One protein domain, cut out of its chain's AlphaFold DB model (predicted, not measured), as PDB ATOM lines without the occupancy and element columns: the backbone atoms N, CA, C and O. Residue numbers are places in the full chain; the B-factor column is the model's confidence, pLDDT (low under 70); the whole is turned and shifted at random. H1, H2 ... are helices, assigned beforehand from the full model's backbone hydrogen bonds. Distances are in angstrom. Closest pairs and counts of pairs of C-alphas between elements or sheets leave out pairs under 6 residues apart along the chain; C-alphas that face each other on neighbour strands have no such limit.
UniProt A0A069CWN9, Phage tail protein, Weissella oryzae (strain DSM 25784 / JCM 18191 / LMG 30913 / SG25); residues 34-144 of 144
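What this domain is: This is residues 34 to 144 of the 144 residues of the protein "Phage tail protein" of Weissella oryzae (strain DSM 25784 / JCM 18191 / LMG 30913 / SG25) (UniProt A0A069CWN9). One long helix, H4, makes the length of the domain, and H3 meets its first half and slopes away from it, the two making a V. Two short helices, H1 and H2, lie at the open end of the V near the last part of H4, and from the long loop after H2 residues 69 to 74 stick out. The printed part has 111 residues with four named helices, in the order H1, H2, H3, H4, and no named strand; the class is all helix. It is only just compact, close to loose, with a radius of gyration of the C-alphas of 15.5 A and spans of 45 by 33 by 23 A.

How they stand to each other: H4, residues 114 to 143, is the hub, touching three other helices. With its residues 120 to 128 alone it touches residues 95 to 100 of H3, residues 83 to 101, at a steep tilt of 49 degrees, opposite ways; the closest C-alphas, of Ala 99 and Tyr 124, are 5.0 A apart. H1, residues 46 to 53, only just touches residues 132 to 136 of H4, with 3 pairs of C-alphas within 8 A, the closest being Leu 50 and Arg 136 at 7.0 A; the tilt is shallow, 17 degrees, the same way. H2, residues 59 to 66, only just touches residues 135 to 139 of H4, also with 3 pairs, about perpendicular at 73 degrees; the C-alphas of Val 65 and Leu 139 are closest, 7.1 A apart. H2 is close to H3 but not clearly touching, the C-alphas of Asp 59 and Asp 84 being closest at 7.7 A. H1 and H3 are apart. Every O i to N i+4 pair is within hydrogen-bond range in H1, H3 and H4, and 3 of 4 in H2.

Where its parts are: H4 is 43.5 A long, from C-alpha 114 at (97.724, 123.314, 164.413) to C-alpha 143 at (117.282, 93.521, 139.491). H3 is 27.3 A long, H2 10.7 A and H1 10.6 A, H1 beginning at C-alpha 46 at (115.778, 105.325, 153.224).

The domain as a whole: The two C-alphas farthest apart, of Met 112 and Asn 144, are 47.2 A apart. The printed part has no cut. The links from H2 to H3 and from H3 to H4 are long, 16 and 12 residues. Mean pLDDT of the printed part is 74.8; residues 57 to 89 and residue 144 are under 70.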
ATOM      1  N   SER A  34     106.440 128.132 161.382       73.06
ATOM      2  CA  SER A  34     106.405 127.698 159.980       73.06
ATOM      3  C   SER A  34     107.778 127.224 159.474       73.06
ATOM      4  O   SER A  34     107.867 126.410 158.546       73.06
ATOM      5  N   GLY A  35     108.852 127.714 160.103       73.75
ATOM      6  CA  GLY A  35     110.228 127.309 159.854       73.75
ATOM      7  C   GLY A  35     110.489 125.869 160.292       73.75
ATOM      8  O   GLY A  35     110.465 125.558 161.477       73.75
ATOM      9  N   GLY A  36     110.792 124.999 159.327       76.38
ATOM     10  CA  GLY A  36     111.145 123.604 159.603       76.38
ATOM     11  C   GLY A  36     109.961 122.674 159.877       76.38
ATOM     12  O   GLY A  36     110.196 121.594 160.404       76.38
ATOM     13  N   LEU A  37     108.734 123.049 159.491       86.31
ATOM     14  CA  LEU A  37     107.516 122.245 159.699       86.31
ATOM     15  C   LEU A  37     107.686 120.762 159.313       86.31
ATOM     16  O   LEU A  37     107.333 119.879 160.082       86.31
ATOM     17  N   PHE A  38     108.302 120.499 158.157       88.94
ATOM     18  CA  PHE A  38     108.517 119.147 157.626       88.94
ATOM     19  C   PHE A  38     109.878 118.536 157.997       88.94
ATOM     20  O   PHE A  38     110.247 117.497 157.464       88.94
ATOM     21  N   ARG A  39     110.674 119.170 158.873       85.81
ATOM     22  CA  ARG A  39     112.070 118.761 159.132       85.81
ATOM     23  C   ARG A  39     112.189 117.307 159.590       85.81
ATOM     24  O   ARG A  39     113.135 116.644 159.191       85.81
ATOM     25  N   ASN A  40     111.244 116.836 160.398       86.56
ATOM     26  CA  ASN A  40     111.314 115.515 161.025       86.56
ATOM     27  C   ASN A  40     110.758 114.386 160.147       86.56
ATOM     28  O   ASN A  40     110.906 113.227 160.506       86.56
ATOM     29  N   VAL A  41     110.120 114.719 159.022       87.06
ATOM     30  CA  VAL A  41     109.493 113.735 158.125       87.06
ATOM     31  C   VAL A  41     110.236 113.571 156.803       87.06
ATOM     32  O   VAL A  41     109.824 112.778 155.960       87.06
ATOM     33  N   LYS A  42     111.352 114.290 156.648       83.62
ATOM     34  CA  LYS A  42     112.291 114.221 155.523       83.62
ATOM     35  C   LYS A  42     112.753 112.793 155.211       83.62
ATOM     36  O   LYS A  42     112.544 111.867 155.997       83.62
ATOM     37  N   LEU A  43     113.347 112.625 154.031       80.94
ATOM     38  CA  LEU A  43     114.018 111.375 153.693       80.94
ATOM     39  C   LEU A  43     115.310 111.307 154.518       80.94
ATOM     40  O   LEU A  43     116.226 112.101 154.321       80.94
ATOM     41  N   ASP A  44     115.376 110.359 155.443       76.38
ATOM     42  CA  ASP A  44     116.524 110.080 156.297       76.38
ATOM     43  C   ASP A  44     117.172 108.742 155.917       76.38
ATOM     44  O   ASP A  44     117.022 107.700 156.558       76.38
ATOM     45  N   GLY A  45     117.889 108.761 154.793       74.31
ATOM     46  CA  GLY A  45     118.694 107.629 154.347       74.31
ATOM     47  C   GLY A  45     117.911 106.429 153.803       74.31
ATOM     48  O   GLY A  45     118.555 105.469 153.373       74.31
ATOM     49  N   GLU A  46     116.574 106.458 153.729       84.31
ATOM     50  CA  GLU A  46     115.778 105.325 153.224       84.31
ATOM     51  C   GLU A  46     116.135 104.994 151.765       84.31
ATOM     52  O   GLU A  46     116.278 103.824 151.403       84.31
ATOM     53  N   VAL A  47     116.374 106.015 150.932       78.25
ATOM     54  CA  VAL A  47     116.823 105.842 149.535       78.25
ATOM     55  C   VAL A  47     118.168 105.125 149.477       78.25
ATOM     56  O   VAL A  47     118.336 104.174 148.716       78.25
ATOM     57  N   ARG A  48     119.123 105.532 150.321       75.75
ATOM     58  CA  ARG A  48     120.456 104.919 150.389       75.75
ATOM     59  C   ARG A  48     120.378 103.463 150.844       75.75
ATOM     60  O   ARG A  48     121.088 102.616 150.300       75.75
ATOM     61  N   GLN A  49     119.514 103.165 151.814       82.19
ATOM     62  CA  GLN A  49     119.286 101.801 152.290       82.19
ATOM     63  C   GLN A  49     118.705 100.918 151.181       82.19
ATOM     64  O   GLN A  49     119.199  99.811 150.959       82.19
ATOM     65  N   LEU A  50     117.708 101.417 150.441       80.56
ATOM     66  CA  LEU A  50     117.148 100.711 149.289       80.56
ATOM     67  C   LEU A  50     118.213 100.496 148.207       80.56
ATOM     68  O   LEU A  50     118.435  99.363 147.799       80.56
ATOM     69  N   ASN A  51     118.950 101.530 147.812       78.06
ATOM     70  CA  ASN A  51     120.003 101.411 146.799       78.06
ATOM     71  C   ASN A  51     121.060 100.372 147.176       78.06
ATOM     72  O   ASN A  51     121.393  99.502 146.373       78.06
ATOM     73  N   THR A  52     121.529 100.411 148.424       81.50
ATOM     74  CA  THR A  52     122.488  99.436 148.963       81.50
ATOM     75  C   THR A  52     121.956  98.008 148.865       81.50
ATOM     76  O   THR A  52     122.684  97.122 148.421       81.50
ATOM     77  N   LYS A  53     120.687  97.785 149.239       85.25
ATOM     78  CA  LYS A  53     120.045  96.460 149.211       85.25
ATOM     79  C   LYS A  53     120.003  95.856 147.804       85.25
ATOM     80  O   LYS A  53     120.174  94.651 147.668       85.25
ATOM     81  N   TYR A  54     119.765  96.675 146.784       79.19
ATOM     82  CA  TYR A  54     119.611  96.230 145.395       79.19
ATOM     83  C   TYR A  54     120.906  96.366 144.567       79.19
ATOM     84  O   TYR A  54     120.878  96.215 143.352       79.19
ATOM     85  N   GLY A  55     122.053  96.637 145.205       76.12
ATOM     86  CA  GLY A  55     123.359  96.704 144.532       76.12
ATOM     87  C   GLY A  55     123.636  98.006 143.768       76.12
ATOM     88  O   GLY A  55     124.638  98.104 143.064       76.12
ATOM     89  N   PHE A  56     122.805  99.035 143.936       71.31
ATOM     90  CA  PHE A  56     122.927 100.335 143.266       71.31
ATOM     91  C   PHE A  56     123.728 101.352 144.086       71.31
ATOM     92  O   PHE A  56     123.304 102.485 144.291       71.31
ATOM     93  N   GLN A  57     124.896 100.944 144.582       64.12
ATOM     94  CA  GLN A  57     125.746 101.777 145.446       64.12
ATOM     95  C   GLN A  57     126.513 102.877 144.692       64.12
ATOM     96  O   GLN A  57     127.151 103.706 145.327       64.12
ATOM     97  N   ASN A  58     126.478 102.868 143.356       57.84
ATOM     98  CA  ASN A  58     127.183 103.828 142.512       57.84
ATOM     99  C   ASN A  58     126.225 104.956 142.094       57.84
ATOM    100  O   ASN A  58     125.209 104.683 141.445       57.84
ATOM    101  N   ASP A  59     126.561 106.204 142.429       53.41
ATOM    102  CA  ASP A  59     125.704 107.398 142.288       53.41
ATOM    103  C   ASP A  59     125.129 107.577 140.872       53.41
ATOM    104  O   ASP A  59     123.982 107.984 140.695       53.41
ATOM    105  N   ALA A  60     125.888 107.183 139.845       47.59
ATOM    106  CA  ALA A  60     125.464 107.261 138.446       47.59
ATOM    107  C   ALA A  60     124.300 106.313 138.096       47.59
ATOM    108  O   ALA A  60     123.519 106.603 137.193       47.59
ATOM    109  N   ILE A  61     124.169 105.175 138.789       48.31
ATOM    110  CA  ILE A  61     123.076 104.226 138.537       48.31
ATOM    111  C   ILE A  61     121.835 104.633 139.333       48.31
ATOM    112  O   ILE A  61     120.727 104.538 138.813       48.31
ATOM    113  N   ALA A  62     122.006 105.176 140.544       51.69
ATOM    114  CA  ALA A  62     120.903 105.753 141.312       51.69
ATOM    115  C   ALA A  62     120.154 106.844 140.515       51.69
ATOM    116  O   ALA A  62     118.924 106.859 140.529       51.69
ATOM    117  N   GLU A  63     120.863 107.678 139.738       51.47
ATOM    118  CA  GLU A  63     120.266 108.691 138.844       51.47
ATOM    119  C   GLU A  63     119.303 108.077 137.796       51.47
ATOM    120  O   GLU A  63     118.176 108.553 137.642       51.47
ATOM    121  N   PHE A  64     119.674 106.967 137.141       48.38
ATOM    122  CA  PHE A  64     118.828 106.268 136.149       48.38
ATOM    123  C   PHE A  64     117.641 105.513 136.768       48.38
ATOM    124  O   PHE A  64     116.574 105.348 136.155       48.38
ATOM    125  N   VAL A  65     117.812 105.010 137.991       52.53
ATOM    126  CA  VAL A  65     116.735 104.314 138.702       52.53
ATOM    127  C   VAL A  65     115.707 105.317 139.227       52.53
ATOM    128  O   VAL A  65     114.518 105.017 139.196       52.53
ATOM    129  N   LEU A  66     116.110 106.516 139.643       53.91
ATOM    130  CA  LEU A  66     115.179 107.532 140.141       53.91
ATOM    131  C   LEU A  66     114.364 108.197 139.013       53.91
ATOM    132  O   LEU A  66     113.202 108.532 139.238       53.91
ATOM    133  N   PHE A  67     114.914 108.309 137.794       54.94
ATOM    134  CA  PHE A  67     114.265 109.000 136.667       54.94
ATOM    135  C   PHE A  67     114.387 108.226 135.336       54.94
ATOM    136  O   PHE A  67     115.354 108.405 134.600       54.94
ATOM    137  N   PRO A  68     113.399 107.386 134.964       46.84
ATOM    138  CA  PRO A  68     113.434 106.619 133.711       46.84
ATOM    139  C   PRO A  68     113.468 107.450 132.423       46.84
ATOM    140  O   PRO A  68     113.882 106.921 131.397       46.84
ATOM    141  N   ASN A  69     112.991 108.698 132.455       45.44
ATOM    142  CA  ASN A  69     112.661 109.445 131.238       45.44
ATOM    143  C   ASN A  69     113.688 110.507 130.829       45.44
ATOM    144  O   ASN A  69     113.450 111.189 129.841       45.44
ATOM    145  N   ASN A  70     114.826 110.653 131.519       45.31
ATOM    146  CA  ASN A  70     115.833 111.674 131.176       45.31
ATOM    147  C   ASN A  70     115.300 113.125 131.110       45.31
ATOM    148  O   ASN A  70     115.993 113.997 130.590       45.31
ATOM    149  N   ASP A  71     114.119 113.408 131.671       44.78
ATOM    150  CA  ASP A  71     113.561 114.758 131.772       44.78
ATOM    151  C   ASP A  71     114.303 115.539 132.866       44.78
ATOM    152  O   ASP A  71     113.774 115.844 133.934       44.78
ATOM    153  N   PHE A  72     115.576 115.827 132.620       49.44
ATOM    154  CA  PHE A  72     116.287 116.862 133.341       49.44
ATOM    155  C   PHE A  72     115.746 118.209 132.838       49.44
ATOM    156  O   PHE A  72     115.939 118.528 131.663       49.44
ATOM    157  N   PRO A  73     115.152 119.069 133.686       41.84
ATOM    158  CA  PRO A  73     115.435 120.482 133.503       41.84
ATOM    159  C   PRO A  73     116.959 120.605 133.588       41.84
ATOM    160  O   PRO A  73     117.545 120.028 134.501       41.84
ATOM    161  N   GLU A  74     117.599 121.267 132.624       43.00
ATOM    162  CA  GLU A  74     119.045 121.519 132.615       43.00
ATOM    163  C   GLU A  74     119.481 122.095 133.975       43.00
ATOM    164  O   GLU A  74     119.378 123.293 134.228       43.00
ATOM    165  N   TYR A  75     119.897 121.226 134.897       48.56
ATOM    166  CA  TYR A  75     120.203 121.603 136.270       48.56
ATOM    167  C   TYR A  75     121.720 121.663 136.396       48.56
ATOM    168  O   TYR A  75     122.417 120.651 136.277       48.56
ATOM    169  N   ASP A  76     122.247 122.872 136.584       46.12
ATOM    170  CA  ASP A  76     123.685 123.104 136.667       46.12
ATOM    171  C   ASP A  76     124.238 122.625 138.018       46.12
ATOM    172  O   ASP A  76     124.284 123.349 139.016       46.12
ATOM    173  N   TRP A  77     124.686 121.370 138.034       45.16
ATOM    174  CA  TRP A  77     125.341 120.711 139.165       45.16
ATOM    175  C   TRP A  77     126.635 121.403 139.621       45.16
ATOM    176  O   TRP A  77     127.133 121.097 140.701       45.16
ATOM    177  N   ARG A  78     127.202 122.330 138.834       48.72
ATOM    178  CA  ARG A  78     128.413 123.076 139.218       48.72
ATOM    179  C   ARG A  78     128.122 124.159 140.255       48.72
ATOM    180  O   ARG A  78     129.054 124.644 140.891       48.72
ATOM    181  N   LEU A  79     126.856 124.545 140.419       46.03
ATOM    182  CA  LEU A  79     126.454 125.638 141.307       46.03
ATOM    183  C   LEU A  79     126.176 125.187 142.749       46.03
ATOM    184  O   LEU A  79     126.141 126.028 143.645       46.03
ATOM    185  N   TRP A  80     125.998 123.887 142.999       40.59
ATOM    186  CA  TRP A  80     125.625 123.354 144.312       40.59
ATOM    187  C   TRP A  80     126.381 122.038 144.544       40.59
ATOM    188  O   TRP A  80     126.372 121.151 143.699       40.59
ATOM    189  N   GLY A  81     127.114 121.925 145.654       48.09
ATOM    190  CA  GLY A  81     127.918 120.737 145.956       48.09
ATOM    191  C   GLY A  81     127.088 119.451 146.091       48.09
ATOM    192  O   GLY A  81     125.910 119.503 146.424       48.09
ATOM    193  N   ASN A  82     127.754 118.310 145.865       49.00
ATOM    194  CA  ASN A  82     127.288 116.919 145.998       49.00
ATOM    195  C   ASN A  82     125.864 116.621 145.479       49.00
ATOM    196  O   ASN A  82     124.868 116.873 146.160       49.00
ATOM    197  N   LYS A  83     125.800 115.962 144.315       49.09
ATOM    198  CA  LYS A  83     124.593 115.539 143.584       49.09
ATOM    199  C   LYS A  83     123.488 114.930 144.465       49.09
ATOM    200  O   LYS A  83     122.341 115.360 144.373       49.09
ATOM    201  N   ASP A  84     123.833 114.026 145.381       47.59
ATOM    202  CA  ASP A  84     122.890 113.386 146.317       47.59
ATOM    203  C   ASP A  84     122.070 114.373 147.159       47.59
ATOM    204  O   ASP A  84     120.896 114.140 147.447       47.59
ATOM    205  N   THR A  85     122.689 115.488 147.549       47.38
ATOM    206  CA  THR A  85     122.073 116.525 148.391       47.38
ATOM    207  C   THR A  85     121.035 117.320 147.608       47.38
ATOM    208  O   THR A  85     120.042 117.777 148.169       47.38
ATOM    209  N   ILE A  86     121.254 117.486 146.305       50.38
ATOM    210  CA  ILE A  86     120.372 118.250 145.422       50.38
ATOM    211  C   ILE A  86     119.110 117.435 145.138       50.38
ATOM    212  O   ILE A  86     118.006 117.961 145.244       50.38
ATOM    213  N   TYR A  87     119.246 116.137 144.852       57.47
ATOM    214  CA  TYR A  87     118.102 115.284 144.517       57.47
ATOM    215  C   TYR A  87     117.157 115.046 145.694       57.47
ATOM    216  O   TYR A  87     115.939 115.120 145.518       57.47
ATOM    217  N   SER A  88     117.698 114.792 146.891       58.81
ATOM    218  CA  SER A  88     116.875 114.674 148.097       58.81
ATOM    219  C   SER A  88     116.140 115.983 148.374       58.81
ATOM    220  O   SER A  88     114.936 115.962 148.608       58.81
ATOM    221  N   THR A  89     116.816 117.124 148.219       63.59
ATOM    222  CA  THR A  89     116.197 118.446 148.384       63.59
ATOM    223  C   THR A  89     115.043 118.660 147.401       63.59
ATOM    224  O   THR A  89     113.947 119.014 147.828       63.59
ATOM    225  N   THR A  90     115.229 118.364 146.112       72.12
ATOM    226  CA  THR A  90     114.178 118.520 145.093       72.12
ATOM    227  C   THR A  90     112.981 117.598 145.343       72.12
ATOM    228  O   THR A  90     111.832 118.009 145.197       72.12
ATOM    229  N   LEU A  91     113.205 116.341 145.728       77.38
ATOM    230  CA  LEU A  91     112.117 115.398 146.003       77.38
ATOM    231  C   LEU A  91     111.335 115.773 147.274       77.38
ATOM    232  O   LEU A  91     110.104 115.748 147.280       77.38
ATOM    233  N   GLU A  92     112.035 116.189 148.329       82.38
ATOM    234  CA  GLU A  92     111.423 116.699 149.561       82.38
ATOM    235  C   GLU A  92     110.607 117.975 149.318       82.38
ATOM    236  O   GLU A  92     109.542 118.159 149.913       82.38
ATOM    237  N   GLU A  93     111.062 118.848 148.415       83.75
ATOM    238  CA  GLU A  93     110.297 120.015 147.978       83.75
ATOM    239  C   GLU A  93     109.003 119.622 147.256       83.75
ATOM    240  O   GLU A  93     107.961 120.229 147.520       83.75
ATOM    241  N   HIS A  94     109.025 118.577 146.421       86.38
ATOM    242  CA  HIS A  94     107.813 118.051 145.788       86.38
ATOM    243  C   HIS A  94     106.835 117.463 146.810       86.38
ATOM    244  O   HIS A  94     105.651 117.790 146.759       86.38
ATOM    245  N   PHE A  95     107.300 116.654 147.767       89.50
ATOM    246  CA  PHE A  95     106.432 116.120 148.827       89.50
ATOM    247  C   PHE A  95     105.810 117.231 149.661       89.50
ATOM    248  O   PHE A  95     104.610 117.215 149.921       89.50
ATOM    249  N   ARG A  96     106.605 118.243 150.017       90.81
ATOM    250  CA  ARG A  96     106.101 119.438 150.689       90.81
ATOM    251  C   ARG A  96     105.047 120.152 149.843       90.81
ATOM    252  O   ARG A  96     104.020 120.556 150.379       90.81
ATOM    253  N   ALA A  97     105.297 120.360 148.553       90.50
ATOM    254  CA  ALA A  97     104.352 121.043 147.675       90.50
ATOM    255  C   ALA A  97     103.035 120.261 147.540       90.50
ATOM    256  O   ALA A  97     101.966 120.865 147.589       90.50
ATOM    257  N   LEU A  98     103.108 118.931 147.429       91.94
ATOM    258  CA  LEU A  98     101.943 118.047 147.413       91.94
ATOM    259  C   LEU A  98     101.182 118.083 148.743       91.94
ATOM    260  O   LEU A  98      99.967 118.222 148.739       91.94
ATOM    261  N   ALA A  99     101.882 118.034 149.876       94.44
ATOM    262  CA  ALA A  99     101.260 118.120 151.195       94.44
ATOM    263  C   ALA A  99     100.516 119.447 151.401       94.44
ATOM    264  O   ALA A  99      99.390 119.465 151.885       94.44
ATOM    265  N   LEU A 100     101.113 120.570 150.991       93.31
ATOM    266  CA  LEU A 100     100.490 121.890 151.116       93.31
ATOM    267  C   LEU A 100      99.331 122.102 150.128       93.31
ATOM    268  O   LEU A 100      98.394 122.842 150.437       93.31
ATOM    269  N   SER A 101      99.363 121.452 148.959       92.38
ATOM    270  CA  SER A 101      98.312 121.598 147.947       92.38
ATOM    271  C   SER A 101      96.978 120.987 148.379       92.38
ATOM    272  O   SER A 101      95.938 121.507 147.975       92.38
ATOM    273  N   VAL A 102      96.993 119.982 149.267       92.00
ATOM    274  CA  VAL A 102      95.791 119.434 149.930       92.00
ATOM    275  C   VAL A 102      94.989 120.540 150.626       92.00
ATOM    276  O   VAL A 102      93.763 120.544 150.579       92.00
ATOM    277  N   PHE A 103      95.680 121.536 151.180       91.75
ATOM    278  CA  PHE A 103      95.090 122.683 151.876       91.75
ATOM    279  C   PHE A 103      94.946 123.920 150.978       91.75
ATOM    280  O   PHE A 103      94.691 125.022 151.460       91.75
ATOM    281  N   GLY A 104      95.158 123.776 149.665       90.94
ATOM    282  CA  GLY A 104      95.073 124.881 148.711       90.94
ATOM    283  C   GLY A 104      96.161 125.946 148.885       90.94
ATOM    284  O   GLY A 104      95.977 127.078 148.437       90.94
ATOM    285  N   THR A 105      97.294 125.615 149.514       90.81
ATOM    286  CA  THR A 105      98.379 126.571 149.771       90.81
ATOM    287  C   THR A 105      99.737 126.122 149.224       90.81
ATOM    288  O   THR A 105      99.955 124.971 148.858       90.81
ATOM    289  N   LYS A 106     100.673 127.073 149.137       88.31
ATOM    290  CA  LYS A 106     102.071 126.864 148.733       88.31
ATOM    291  C   LYS A 106     103.071 127.133 149.863       88.31
ATOM    292  O   LYS A 106     104.257 126.831 149.713       88.31
ATOM    293  N   LYS A 107     102.641 127.726 150.986       86.50
ATOM    294  CA  LYS A 107     103.537 128.120 152.087       86.50
ATOM    295  C   LYS A 107     103.056 127.562 153.423       86.50
ATOM    296  O   LYS A 107     101.891 127.687 153.770       86.50
ATOM    297  N   ASN A 108     103.996 127.073 154.232       85.62
ATOM    298  CA  ASN A 108     103.732 126.548 155.580       85.62
ATOM    299  C   ASN A 108     103.000 127.549 156.490       85.62
ATOM    300  O   ASN A 108     102.211 127.155 157.339       85.62
ATOM    301  N   GLN A 109     103.303 128.845 156.352       84.69
ATOM    302  CA  GLN A 109     102.728 129.902 157.193       84.69
ATOM    303  C   GLN A 109     101.227 130.122 156.942       84.69
ATOM    304  O   GLN A 109     100.540 130.681 157.794       84.69
ATOM    305  N   ASP A 110     100.742 129.687 155.778       86.94
ATOM    306  CA  ASP A 110      99.360 129.872 155.350       86.94
ATOM    307  C   ASP A 110      98.451 128.738 155.877       86.94
ATOM    308  O   ASP A 110      97.239 128.811 155.713       86.94
ATOM    309  N   LEU A 111      99.008 127.713 156.543       85.69
ATOM    310  CA  LEU A 111      98.232 126.706 157.279       85.69
ATOM    311  C   LEU A 111      97.573 127.370 158.491       85.69
ATOM    312  O   LEU A 111      98.248 128.072 159.253       85.69
ATOM    313  N   MET A 112      96.257 127.215 158.642       76.88
ATOM    314  CA  MET A 112      95.423 128.078 159.484       76.88
ATOM    315  C   MET A 112      95.332 127.609 160.929       76.88
ATOM    316  O   MET A 112      95.178 128.447 161.820       76.88
ATOM    317  N   THR A 113      95.515 126.316 161.170       83.38
ATOM    318  CA  THR A 113      95.441 125.721 162.506       83.38
ATOM    319  C   THR A 113      96.616 124.778 162.778       83.38
ATOM    320  O   THR A 113      97.353 124.397 161.867       83.38
ATOM    321  N   LEU A 114      96.806 124.398 164.046       83.31
ATOM    322  CA  LEU A 114      97.724 123.314 164.413       83.31
ATOM    323  C   LEU A 114      97.308 121.982 163.776       83.31
ATOM    324  O   LEU A 114      98.173 121.228 163.346       83.31
ATOM    325  N   ALA A 115      96.001 121.724 163.686       85.62
ATOM    326  CA  ALA A 115      95.476 120.516 163.059       85.62
ATOM    327  C   ALA A 115      95.849 120.468 161.570       85.62
ATOM    328  O   ALA A 115      96.380 119.462 161.123       85.62
ATOM    329  N   ASP A 116      95.711 121.583 160.841       88.94
ATOM    330  CA  ASP A 116      96.140 121.675 159.436       88.94
ATOM    331  C   ASP A 116      97.646 121.405 159.299       88.94
ATOM    332  O   ASP A 116      98.108 120.826 158.320       88.94
ATOM    333  N   GLN A 117      98.443 121.855 160.273       89.56
ATOM    334  CA  GLN A 117      99.881 121.606 160.292       89.56
ATOM    335  C   GLN A 117     100.217 120.136 160.538       89.56
ATOM    336  O   GLN A 117     101.150 119.631 159.919       89.56
ATOM    337  N   GLU A 118      99.490 119.461 161.425       90.75
ATOM    338  CA  GLU A 118      99.668 118.035 161.705       90.75
ATOM    339  C   GLU A 118      99.200 117.179 160.525       90.75
ATOM    340  O   GLU A 118      99.961 116.342 160.047       90.75
ATOM    341  N   GLU A 119      98.035 117.476 159.956       93.25
ATOM    342  CA  GLU A 119      97.507 116.780 158.784       93.25
ATOM    343  C   GLU A 119      98.383 117.018 157.536       93.25
ATOM    344  O   GLU A 119      98.625 116.099 156.754       93.25
ATOM    345  N   ALA A 120      98.972 118.210 157.370       94.38
ATOM    346  CA  ALA A 120      99.971 118.444 156.326       94.38
ATOM    347  C   ALA A 120     101.237 117.595 156.526       94.38
ATOM    348  O   ALA A 120     101.810 117.106 155.549       94.38
ATOM    349  N   ILE A 121     101.695 117.411 157.769       94.31
ATOM    350  CA  ILE A 121     102.831 116.530 158.077       94.31
ATOM    351  C   ILE A 121     102.477 115.075 157.736       94.31
ATOM    352  O   ILE A 121     103.274 114.399 157.087       94.31
ATOM    353  N   GLU A 122     101.280 114.613 158.090       95.31
ATOM    354  CA  GLU A 122     100.804 113.268 157.745       95.31
ATOM    355  C   GLU A 122     100.706 113.068 156.225       95.31
ATOM    356  O   GLU A 122     101.179 112.060 155.697       95.31
ATOM    357  N   ALA A 123     100.168 114.047 155.492       95.62
ATOM    358  CA  ALA A 123     100.104 114.005 154.032       95.62
ATOM    359  C   ALA A 123     101.505 113.893 153.409       95.62
ATOM    360  O   ALA A 123     101.723 113.091 152.498       95.62
ATOM    361  N   TYR A 124     102.482 114.645 153.930       95.25
ATOM    362  CA  TYR A 124     103.880 114.526 153.511       95.25
ATOM    363  C   TYR A 124     104.394 113.091 153.689       95.25
ATOM    364  O   TYR A 124     104.977 112.525 152.760       95.25
ATOM    365  N   GLU A 125     104.192 112.491 154.867       94.88
ATOM    366  CA  GLU A 125     104.639 111.122 155.148       94.88
ATOM    367  C   GLU A 125     103.980 110.101 154.221       94.88
ATOM    368  O   GLU A 125     104.652 109.193 153.730       94.88
ATOM    369  N   GLN A 126     102.689 110.267 153.923       94.81
ATOM    370  CA  GLN A 126     101.975 109.410 152.977       94.81
ATOM    371  C   GLN A 126     102.584 109.489 151.574       94.81
ATOM    372  O   GLN A 126     102.870 108.447 150.977       94.81
ATOM    373  N   PHE A 127     102.853 110.695 151.059       91.81
ATOM    374  CA  PHE A 127     103.505 110.862 149.756       91.81
ATOM    375  C   PHE A 127     104.921 110.283 149.739       91.81
ATOM    376  O   PHE A 127     105.283 109.589 148.786       91.81
ATOM    377  N   LYS A 128     105.696 110.502 150.809       91.62
ATOM    378  CA  LYS A 128     107.029 109.911 150.976       91.62
ATOM    379  C   LYS A 128     106.970 108.385 150.905       91.62
ATOM    380  O   LYS A 128     107.706 107.771 150.132       91.62
ATOM    381  N   ASN A 129     106.088 107.771 151.689       92.56
ATOM    382  CA  ASN A 129     105.947 106.319 151.769       92.56
ATOM    383  C   ASN A 129     105.476 105.717 150.443       92.56
ATOM    384  O   ASN A 129     106.013 104.700 150.003       92.56
ATOM    385  N   LEU A 130     104.522 106.370 149.776       91.38
ATOM    386  CA  LEU A 130     104.044 105.961 148.460       91.38
ATOM    387  C   LEU A 130     105.172 105.996 147.422       91.38
ATOM    388  O   LEU A 130     105.361 105.044 146.663       91.38
ATOM    389  N   TRP A 131     105.963 107.069 147.412       89.38
ATOM    390  CA  TRP A 131     107.112 107.175 146.521       89.38
ATOM    391  C   TRP A 131     108.169 106.102 146.818       89.38
ATOM    392  O   TRP A 131     108.626 105.435 145.890       89.38
ATOM    393  N   LEU A 132     108.502 105.857 148.092       87.44
ATOM    394  CA  LEU A 132     109.439 104.795 148.491       87.44
ATOM    395  C   LEU A 132     108.954 103.408 148.049       87.44
ATOM    396  O   LEU A 132     109.759 102.578 147.621       87.44
ATOM    397  N   GLN A 133     107.645 103.156 148.114       90.62
ATOM    398  CA  GLN A 133     107.046 101.917 147.628       90.62
ATOM    399  C   GLN A 133     107.206 101.775 146.111       90.62
ATOM    400  O   GLN A 133     107.660 100.731 145.639       90.62
ATOM    401  N   PHE A 134     106.887 102.816 145.337       85.19
ATOM    402  CA  PHE A 134     107.100 102.799 143.889       85.19
ATOM    403  C   PHE A 134     108.573 102.625 143.527       85.19
ATOM    404  O   PHE A 134     108.897 101.867 142.611       85.19
ATOM    405  N   TYR A 135     109.463 103.272 144.276       84.75
ATOM    406  CA  TYR A 135     110.899 103.158 144.087       84.75
ATOM    407  C   TYR A 135     111.396 101.731 144.343       84.75
ATOM    408  O   TYR A 135     112.082 101.159 143.495       84.75
ATOM    409  N   ARG A 136     110.971 101.100 145.447       86.94
ATOM    410  CA  ARG A 136     111.248  99.680 145.720       86.94
ATOM    411  C   ARG A 136     110.740  98.778 144.595       86.94
ATOM    412  O   ARG A 136     111.501  97.953 144.104       86.94
ATOM    413  N   ASN A 137     109.486  98.936 144.172       85.25
ATOM    414  CA  ASN A 137     108.903  98.100 143.117       85.25
ATOM    415  C   ASN A 137     109.679  98.236 141.800       85.25
ATOM    416  O   ASN A 137     109.845  97.271 141.056       85.25
ATOM    417  N   ARG A 138     110.160  99.445 141.492       81.12
ATOM    418  CA  ARG A 138     111.002  99.684 140.322       81.12
ATOM    419  C   ARG A 138     112.343  98.975 140.448       81.12
ATOM    420  O   ARG A 138     112.723  98.299 139.500       81.12
ATOM    421  N   LEU A 139     113.018  99.112 141.589       80.56
ATOM    422  CA  LEU A 139     114.272  98.417 141.881       80.56
ATOM    423  C   LEU A 139     114.125  96.903 141.692       80.56
ATOM    424  O   LEU A 139     114.901  96.304 140.961       80.56
ATOM    425  N   GLU A 140     113.068  96.310 142.246       84.81
ATOM    426  CA  GLU A 140     112.777  94.879 142.097       84.81
ATOM    427  C   GLU A 140     112.616  94.444 140.640       84.81
ATOM    428  O   GLU A 140     113.065  93.363 140.279       84.81
ATOM    429  N   ARG A 141     112.004  95.280 139.795       81.62
ATOM    430  CA  ARG A 141     111.788  94.979 138.371       81.62
ATOM    431  C   ARG A 141     113.046  95.043 137.513       81.62
ATOM    432  O   ARG A 141     113.014  94.545 136.395       81.62
ATOM    433  N   ILE A 142     114.080  95.749 137.961       77.62
ATOM    434  CA  ILE A 142     115.321  95.922 137.192       77.62
ATOM    435  C   ILE A 142     116.464  95.053 137.724       77.62
ATOM    436  O   ILE A 142     117.494  94.954 137.064       77.62
ATOM    437  N   THR A 143     116.301  94.448 138.904       76.81
ATOM    438  CA  THR A 143     117.282  93.521 139.491       76.81
ATOM    439  C   THR A 143     116.879  92.054 139.427       76.81
ATOM    440  O   THR A 143     117.752  91.208 139.597       76.81
ATOM    441  N   ASN A 144     115.589  91.756 139.240       62.97
ATOM    442  CA  ASN A 144     115.062  90.400 139.039       62.97
ATOM    443  C   ASN A 144     114.701  90.187 137.571       62.97
ATOM    444  O   ASN A 144     114.864  89.041 137.101       62.97
TER     445      ASN A 144